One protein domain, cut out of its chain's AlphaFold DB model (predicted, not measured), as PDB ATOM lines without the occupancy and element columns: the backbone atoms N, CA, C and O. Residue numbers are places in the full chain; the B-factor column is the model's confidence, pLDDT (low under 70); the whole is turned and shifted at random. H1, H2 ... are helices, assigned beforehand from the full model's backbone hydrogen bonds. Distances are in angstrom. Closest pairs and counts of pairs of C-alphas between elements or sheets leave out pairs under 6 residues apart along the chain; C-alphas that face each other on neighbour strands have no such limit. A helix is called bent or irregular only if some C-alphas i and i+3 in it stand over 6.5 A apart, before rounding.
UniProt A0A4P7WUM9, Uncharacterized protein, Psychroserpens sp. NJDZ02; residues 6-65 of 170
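AT A GLANCE: This is residues 6 to 65 of the 170 residues of an uncharacterized protein of Psychroserpens sp. NJDZ02 (UniProt A0A4P7WUM9). A helical hairpin, made of H2 and the first arm of the long bent helix H3, has H1 set off at nearly a right angle beside the early part of H2, while the last ten residues of H3, 56 to 65, stick out freely beyond the body. The printed part has 60 residues with three named helices, H1, H2 and H3 in that order along the chain, and no named strand; the class is all helix. The whole is only just loose, close to compact, with a radius of gyration of the C-alphas of 13.0 A, and its outline is elongated, with spans of 44 by 24 by 16 A.

HOW THE PARTS SIT: The longest helix is H3, residues 44 to 65, assigned as one helix by its hydrogen bonds but bent, with C-alphas 54 and 57 7.1 A apart. Its arms are H3a, residues 44 to 54, and H3b, residues 57 to 65, and their lines stand at a steep tilt of 42 degrees. H3a touches H2, residues 22 to 37, and the closest C-alphas, those of Ile 28 and Gln 47, are 6.6 A apart. H2 and H3a form a helical hairpin and run opposite ways at a shallow tilt of 32 degrees. H1, residues 6 to 16, is close to H2 but not clearly touching it; the closest C-alphas, those of Phe 14 and Met 25, are 6.6 A apart. The lines of H1 and H2 are about perpendicular, at 82 degrees. H1 is apart from H3a and from H3b, and H2 is apart from H3b. In H1, H2, H3a and H3b each O i to N i+4 pair is within hydrogen-bond range.

IN THESE COORDINATES: H3a measures 15.7 A from first to last C-alpha, beginning at C-alpha 44 at (161.195, 119.732, 143.727). H3b measures 12.1 A and ends at C-alpha 65 at (163.659, 96.369, 122.574). H2 measures 22.5 A from C-alpha 22 to C-alpha 37. H1 measures 15.4 A, and its C-alpha 6 is at (143.956, 122.776, 134.124).

THE WHOLE: The two C-alphas farthest apart are those of Lys 39 and Gln 65, at 44.2 A. Without residues 56 to 65, which stand free, the body spans 28 by 27 by 16 A. The link from H1 to H2 is tight, with 5 residues between them, and the link from H2 to H3 is short, with 6. The printed part has no cut. The mean pLDDT of the printed part is 93.5, and no printed residue is under 70.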
ATOM      1  N   GLN A   6     143.072 122.811 132.951       75.00
ATOM      2  CA  GLN A   6     143.956 122.776 134.124       75.00
ATOM      3  C   GLN A   6     144.753 121.469 134.241       75.00
ATOM      4  O   GLN A   6     145.889 121.482 134.709       75.00
ATOM      5  N   SER A   7     144.173 120.341 133.823       77.62
ATOM      6  CA  SER A   7     144.880 119.059 133.791       77.62
ATOM      7  C   SER A   7     145.945 119.051 132.699       77.62
ATOM      8  O   SER A   7     147.039 118.554 132.936       77.62
ATOM      9  N   GLU A   8     145.669 119.659 131.545       84.06
ATOM     10  CA  GLU A   8     146.640 119.773 130.451       84.06
ATOM     11  C   GLU A   8     147.822 120.668 130.831       84.06
ATOM     12  O   GLU A   8     148.970 120.284 130.619       84.06
ATOM     13  N   ASN A   9     147.572 121.806 131.485       89.00
ATOM     14  CA  ASN A   9     148.640 122.675 131.987       89.00
ATOM     15  C   ASN A   9     149.547 121.964 132.999       89.00
ATOM     16  O   ASN A   9     150.769 122.097 132.936       89.00
ATOM     17  N   LEU A  10     148.962 121.175 133.903       89.31
ATOM     18  CA  LEU A  10     149.723 120.405 134.884       89.31
ATOM     19  C   LEU A  10     150.566 119.313 134.215       89.31
ATOM     20  O   LEU A  10     151.750 119.177 134.513       89.31
ATOM     21  N   THR A  11     149.980 118.567 133.279       90.94
ATOM     22  CA  THR A  11     150.700 117.556 132.498       90.94
ATOM     23  C   THR A  11     151.841 118.178 131.692       90.94
ATOM     24  O   THR A  11     152.952 117.657 131.721       90.94
ATOM     25  N   ASN A  12     151.613 119.321 131.042       92.50
ATOM     26  CA  ASN A  12     152.643 120.034 130.284       92.50
ATOM     27  C   ASN A  12     153.785 120.527 131.178       92.50
ATOM     28  O   ASN A  12     154.949 120.411 130.795       92.50
ATOM     29  N   PHE A  13     153.473 121.021 132.381       94.75
ATOM     30  CA  PHE A  13     154.489 121.374 133.369       94.75
ATOM     31  C   PHE A  13     155.368 120.166 133.715       94.75
ATOM     32  O   PHE A  13     156.587 120.250 133.578       94.75
ATOM     33  N   PHE A  14     154.775 119.027 134.083       95.50
ATOM     34  CA  PHE A  14     155.545 117.825 134.415       95.50
ATOM     35  C   PHE A  14     156.357 117.291 133.230       95.50
ATOM     36  O   PHE A  14     157.523 116.942 133.396       95.50
ATOM     37  N   HIS A  15     155.795 117.319 132.020       94.31
ATOM     38  CA  HIS A  15     156.532 116.963 130.808       94.31
ATOM     39  C   HIS A  15     157.739 117.874 130.565       94.31
ATOM     40  O   HIS A  15     158.777 117.389 130.123       94.31
ATOM     41  N   SER A  16     157.630 119.174 130.864       95.56
ATOM     42  CA  SER A  16     158.737 120.126 130.691       95.56
ATOM     43  C   SER A  16     159.917 119.882 131.638       95.56
ATOM     44  O   SER A  16     161.019 120.346 131.361       95.56
ATOM     45  N   ILE A  17     159.696 119.129 132.721       94.62
ATOM     46  CA  ILE A  17     160.711 118.715 133.701       94.62
ATOM     47  C   ILE A  17     160.987 117.202 133.636       94.62
ATOM     48  O   ILE A  17     161.384 116.605 134.629       94.62
ATOM     49  N   GLU A  18     160.749 116.582 132.474       93.06
ATOM     50  CA  GLU A  18     161.049 115.169 132.168       93.06
ATOM     51  C   GLU A  18     160.246 114.121 132.967       93.06
ATOM     52  O   GLU A  18     160.567 112.932 132.971       93.06
ATOM     53  N   ILE A  19     159.143 114.525 133.602       94.88
ATOM     54  CA  ILE A  19     158.230 113.616 134.300       94.88
ATOM     55  C   ILE A  19     157.041 113.295 133.399       94.88
ATOM     56  O   ILE A  19     156.135 114.105 133.225       94.88
ATOM     57  N   HIS A  20     157.026 112.082 132.846       91.62
ATOM     58  CA  HIS A  20     156.010 111.648 131.876       91.62
ATOM     59  C   HIS A  20     154.965 110.677 132.442       91.62
ATOM     60  O   HIS A  20     153.891 110.528 131.860       91.62
ATOM     61  N   HIS A  21     155.246 110.014 133.567       90.38
ATOM     62  CA  HIS A  21     154.332 109.032 134.150       90.38
ATOM     63  C   HIS A  21     153.372 109.687 135.151       90.38
ATOM     64  O   HIS A  21     153.803 110.372 136.078       90.38
ATOM     65  N   TYR A  22     152.067 109.437 135.018       92.12
ATOM     66  CA  TYR A  22     151.056 110.035 135.903       92.12
ATOM     67  C   TYR A  22     151.241 109.655 137.380       92.12
ATOM     68  O   TYR A  22     150.993 110.482 138.263       92.12
ATOM     69  N   ASP A  23     151.731 108.445 137.664       92.00
ATOM     70  CA  ASP A  23     152.009 108.031 139.046       92.00
ATOM     71  C   ASP A  23     153.166 108.838 139.650       92.00
ATOM     72  O   ASP A  23     153.125 109.183 140.829       92.00
ATOM     73  N   ASP A  24     154.152 109.245 138.847       94.50
ATOM     74  CA  ASP A  24     155.233 110.108 139.329       94.50
ATOM     75  C   ASP A  24     154.764 111.539 139.531       94.50
ATOM     76  O   ASP A  24     155.098 112.143 140.548       94.50
ATOM     77  N   MET A  25     153.940 112.059 138.615       95.62
ATOM     78  CA  MET A  25     153.307 113.370 138.781       95.62
ATOM     79  C   MET A  25     152.524 113.415 140.098       95.62
ATOM     80  O   MET A  25     152.716 114.316 140.913       95.62
ATOM     81  N   SER A  26     151.676 112.413 140.348       95.50
ATOM     82  CA  SER A  26     150.880 112.349 141.577       95.50
ATOM     83  C   SER A  26     151.743 112.154 142.827       95.50
ATOM     84  O   SER A  26     151.519 112.840 143.825       95.50
ATOM     85  N   SER A  27     152.780 111.314 142.759       96.12
ATOM     86  CA  SER A  27     153.767 111.152 143.829       96.12
ATOM     87  C   SER A  27     154.432 112.485 144.181       96.12
ATOM     88  O   SER A  27     154.471 112.845 145.355       96.12
ATOM     89  N   ILE A  28     154.910 113.239 143.186       96.94
ATOM     90  CA  ILE A  28     155.571 114.533 143.398       96.94
ATOM     91  C   ILE A  28     154.597 115.547 144.003       96.94
ATOM     92  O   ILE A  28     154.953 116.245 144.954       96.94
ATOM     93  N   ILE A  29     153.357 115.620 143.509       96.38
ATOM     94  CA  ILE A  29     152.329 116.522 144.055       96.38
ATOM     95  C   ILE A  29     152.076 116.216 145.534       96.38
ATOM     96  O   ILE A  29     152.111 117.124 146.366       96.38
ATOM     97  N   LEU A  30     151.846 114.946 145.876       97.62
ATOM     98  CA  LEU A  30     151.523 114.529 147.241       97.62
ATOM     99  C   LEU A  30     152.695 114.754 148.200       97.62
ATOM    100  O   LEU A  30     152.499 115.284 149.295       97.62
ATOM    101  N   THR A  31     153.918 114.415 147.786       97.44
ATOM    102  CA  THR A  31     155.128 114.663 148.581       97.44
ATOM    103  C   THR A  31     155.362 116.159 148.787       97.44
ATOM    104  O   THR A  31     155.640 116.590 149.909       97.44
ATOM    105  N   SER A  32     155.187 116.967 147.740       97.12
ATOM    106  CA  SER A  32     155.333 118.424 147.812       97.12
ATOM    107  C   SER A  32     154.285 119.051 148.731       97.12
ATOM    108  O   SER A  32     154.617 119.900 149.558       97.12
ATOM    109  N   TYR A  33     153.035 118.590 148.655       97.75
ATOM    110  CA  TYR A  33     151.961 119.059 149.526       97.75
ATOM    111  C   TYR A  33     152.199 118.680 150.992       97.75
ATOM    112  O   TYR A  33     152.061 119.521 151.879       97.75
ATOM    113  N   HIS A  34     152.639 117.448 151.261       98.12
ATOM    114  CA  HIS A  34     153.034 117.030 152.604       98.12
ATOM    115  C   HIS A  34     154.158 117.916 153.171       98.12
ATOM    116  O   HIS A  34     154.065 118.376 154.309       98.12
ATOM    117  N   ARG A  35     155.207 118.193 152.386       97.94
ATOM    118  CA  ARG A  35     156.325 119.062 152.795       97.94
ATOM    119  C   ARG A  35     155.865 120.488 153.079       97.94
ATOM    120  O   ARG A  35     156.210 121.035 154.125       97.94
ATOM    121  N   TYR A  36     154.999 121.032 152.225       97.81
ATOM    122  CA  TYR A  36     154.367 122.331 152.432       97.81
ATOM    123  C   TYR A  36     153.615 122.402 153.771       97.81
ATOM    124  O   TYR A  36     153.859 123.311 154.566       97.81
ATOM    125  N   LEU A  37     152.761 121.413 154.070       98.44
ATOM    126  CA  LEU A  37     152.018 121.353 155.338       98.44
ATOM    127  C   LEU A  37     152.939 121.287 156.566       98.44
ATOM    128  O   LEU A  37     152.604 121.825 157.621       98.44
ATOM    129  N   ASN A  38     154.111 120.670 156.422       98.19
ATOM    130  CA  ASN A  38     155.104 120.521 157.484       98.19
ATOM    131  C   ASN A  38     156.174 121.626 157.494       98.19
ATOM    132  O   ASN A  38     157.139 121.523 158.251       98.19
ATOM    133  N   LYS A  39     156.016 122.685 156.686       97.81
ATOM    134  CA  LYS A  39     156.987 123.790 156.560       97.81
ATOM    135  C   LYS A  39     158.403 123.316 156.198       97.81
ATOM    136  O   LYS A  39     159.392 123.891 156.647       97.81
ATOM    137  N   GLN A  40     158.490 122.252 155.408       97.94
ATOM    138  CA  GLN A  40     159.732 121.734 154.844       97.94
ATOM    139  C   GLN A  40     159.929 122.304 153.437       97.94
ATOM    140  O   GLN A  40     158.950 122.602 152.749       97.94
ATOM    141  N   ASP A  41     161.185 122.425 153.000       97.00
ATOM    142  CA  ASP A  41     161.470 122.696 151.591       97.00
ATOM    143  C   ASP A  41     160.839 121.590 150.732       97.00
ATOM    144  O   ASP A  41     160.879 120.405 151.073       97.00
ATOM    145  N   ILE A  42     160.214 121.987 149.628       96.56
ATOM    146  CA  ILE A  42     159.620 121.061 148.669       96.56
ATOM    147  C   ILE A  42     160.725 120.230 148.011       96.56
ATOM    148  O   ILE A  42     160.489 119.061 147.719       96.56
ATOM    149  N   GLU A  43     161.919 120.796 147.805       96.25
ATOM    150  CA  GLU A  43     163.044 120.182 147.078       96.25
ATOM    151  C   GLU A  43     162.591 119.532 145.753       96.25
ATOM    152  O   GLU A  43     162.874 118.364 145.475       96.25
ATOM    153  N   LEU A  44     161.825 120.270 144.940       95.62
ATOM    154  CA  LEU A  44     161.195 119.732 143.727       95.62
ATOM    155  C   LEU A  44     162.211 119.062 142.792       95.62
ATOM    156  O   LEU A  44     161.966 117.953 142.329       95.62
ATOM    157  N   GLN A  45     163.365 119.696 142.568       95.94
ATOM    158  CA  GLN A  45     164.398 119.152 141.688       95.94
ATOM    159  C   GLN A  45     164.916 117.798 142.182       95.94
ATOM    160  O   GLN A  45     165.029 116.867 141.399       95.94
ATOM    161  N   VAL A  46     165.120 117.635 143.493       96.25
ATOM    162  CA  VAL A  46     165.559 116.359 144.082       96.25
ATOM    163  C   VAL A  46     164.515 115.262 143.867       96.25
ATOM    164  O   VAL A  46     164.865 114.101 143.659       96.25
ATOM    165  N   GLN A  47     163.225 115.603 143.931       97.06
ATOM    166  CA  GLN A  47     162.158 114.651 143.626       97.06
ATOM    167  C   GLN A  47     162.169 114.253 142.142       97.06
ATOM    168  O   GLN A  47     162.007 113.074 141.840       97.06
ATOM    169  N   VAL A  48     162.386 115.216 141.239       96.44
ATOM    170  CA  VAL A  48     162.469 114.994 139.786       96.44
ATOM    171  C   VAL A  48     163.677 114.131 139.429       96.44
ATOM    172  O   VAL A  48     163.503 113.093 138.797       96.44
ATOM    173  N   ASP A  49     164.872 114.493 139.901       96.25
ATOM    174  CA  ASP A  49     166.126 113.798 139.587       96.25
ATOM    175  C   ASP A  49     166.045 112.313 139.953       96.25
ATOM    176  O   ASP A  49     166.394 111.451 139.149       96.25
ATOM    177  N   LYS A  50     165.478 111.994 141.125       94.44
ATOM    178  CA  LYS A  50     165.255 110.606 141.561       94.44
ATOM    179  C   LYS A  50     164.363 109.819 140.602       94.44
ATOM    180  O   LYS A  50     164.591 108.632 140.391       94.44
ATOM    181  N   LYS A  51     163.321 110.449 140.054       94.50
ATOM    182  CA  LYS A  51     162.410 109.802 139.102       94.50
ATOM    183  C   LYS A  51     163.076 109.620 137.745       94.50
ATOM    184  O   LYS A  51     163.001 108.531 137.184       94.50
ATOM    185  N   VAL A  52     163.764 110.644 137.247       92.88
ATOM    186  CA  VAL A  52     164.507 110.573 135.981       92.88
ATOM    187  C   VAL A  52     165.582 109.484 136.045       92.88
ATOM    188  O   VAL A  52     165.657 108.644 135.148       92.88
ATOM    189  N   GLU A  53     166.362 109.434 137.128       93.44
ATOM    190  CA  GLU A  53     167.387 108.407 137.350       93.44
ATOM    191  C   GLU A  53     166.783 106.998 137.393       93.44
ATOM    192  O   GLU A  53     167.286 106.090 136.730       93.44
ATOM    193  N   TYR A  54     165.664 106.829 138.103       90.81
ATOM    194  CA  TYR A  54     164.947 105.557 138.185       90.81
ATOM    195  C   TYR A  54     164.463 105.054 136.813       90.81
ATOM    196  O   TYR A  54     164.614 103.873 136.495       90.81
ATOM    197  N   TRP A  55     163.903 105.933 135.975       90.19
ATOM    198  CA  TRP A  55     163.338 105.543 134.677       90.19
ATOM    199  C   TRP A  55     164.359 105.394 133.560       90.19
ATOM    200  O   TRP A  55     164.078 104.714 132.570       90.19
ATOM    201  N   LYS A  56     165.535 106.009 133.691       90.69
ATOM    202  CA  LYS A  56     166.582 105.978 132.669       90.69
ATOM    203  C   LYS A  56     166.898 104.564 132.146       90.69
ATOM    204  O   LYS A  56     166.760 104.366 130.935       90.69
ATOM    205  N   PRO A  57     167.234 103.560 132.983       91.31
ATOM    206  CA  PRO A  57     167.556 102.219 132.484       91.31
ATOM    207  C   PRO A  57     166.357 101.530 131.811       91.31
ATOM    208  O   PRO A  57     166.511 100.847 130.799       91.31
ATOM    209  N   ILE A  58     165.141 101.758 132.317       90.19
ATOM    210  CA  ILE A  58     163.903 101.207 131.746       90.19
ATOM    211  C   ILE A  58     163.646 101.809 130.357       90.19
ATOM    212  O   ILE A  58     163.321 101.093 129.409       90.19
ATOM    213  N   SER A  59     163.831 103.122 130.209       89.31
ATOM    214  CA  SER A  59     163.668 103.842 128.943       89.31
ATOM    215  C   SER A  59     164.681 103.383 127.889       89.31
ATOM    216  O   SER A  59     164.311 103.091 126.746       89.31
ATOM    217  N   GLU A  60     165.949 103.238 128.280       91.06
ATOM    218  CA  GLU A  60     167.012 102.730 127.408       91.06
ATOM    219  C   GLU A  60     166.733 101.288 126.962       91.06
ATOM    220  O   GLU A  60     166.798 100.982 125.766       91.06
ATOM    221  N   CYS A  61     166.333 100.416 127.890       91.19
ATOM    222  CA  CYS A  61     165.949  99.044 127.577       91.19
ATOM    223  C   CYS A  61     164.754  98.993 126.608       91.19
ATOM    224  O   CYS A  61     164.817  98.298 125.590       91.19
ATOM    225  N   ASN A  62     163.708  99.791 126.844       89.69
ATOM    226  CA  ASN A  62     162.532  99.864 125.971       89.69
ATOM    227  C   ASN A  62     162.883 100.331 124.552       89.69
ATOM    228  O   ASN A  62     162.358  99.810 123.565       89.69
ATOM    229  N   LYS A  63     163.788 101.308 124.427       90.81
ATOM    230  CA  LYS A  63     164.285 101.771 123.126       90.81
ATOM    231  C   LYS A  63     165.013 100.648 122.387       90.81
ATOM    232  O   LYS A  63     164.739 100.416 121.211       90.81
ATOM    233  N   ASN A  64     165.892  99.930 123.081       90.94
ATOM    234  CA  ASN A  64     166.635  98.809 122.510       90.94
ATOM    235  C   ASN A  64     165.712  97.653 122.103       90.94
ATOM    236  O   ASN A  64     165.909  97.060 121.044       90.94
ATOM    237  N   GLN A  65     164.674  97.372 122.893       91.00
ATOM    238  CA  GLN A  65     163.659  96.369 122.574       91.00
ATOM    239  C   GLN A  65     162.920  96.681 121.272       91.00
ATOM    240  O   GLN A  65     162.810  95.820 120.402       91.00
TER     241      GLN A  65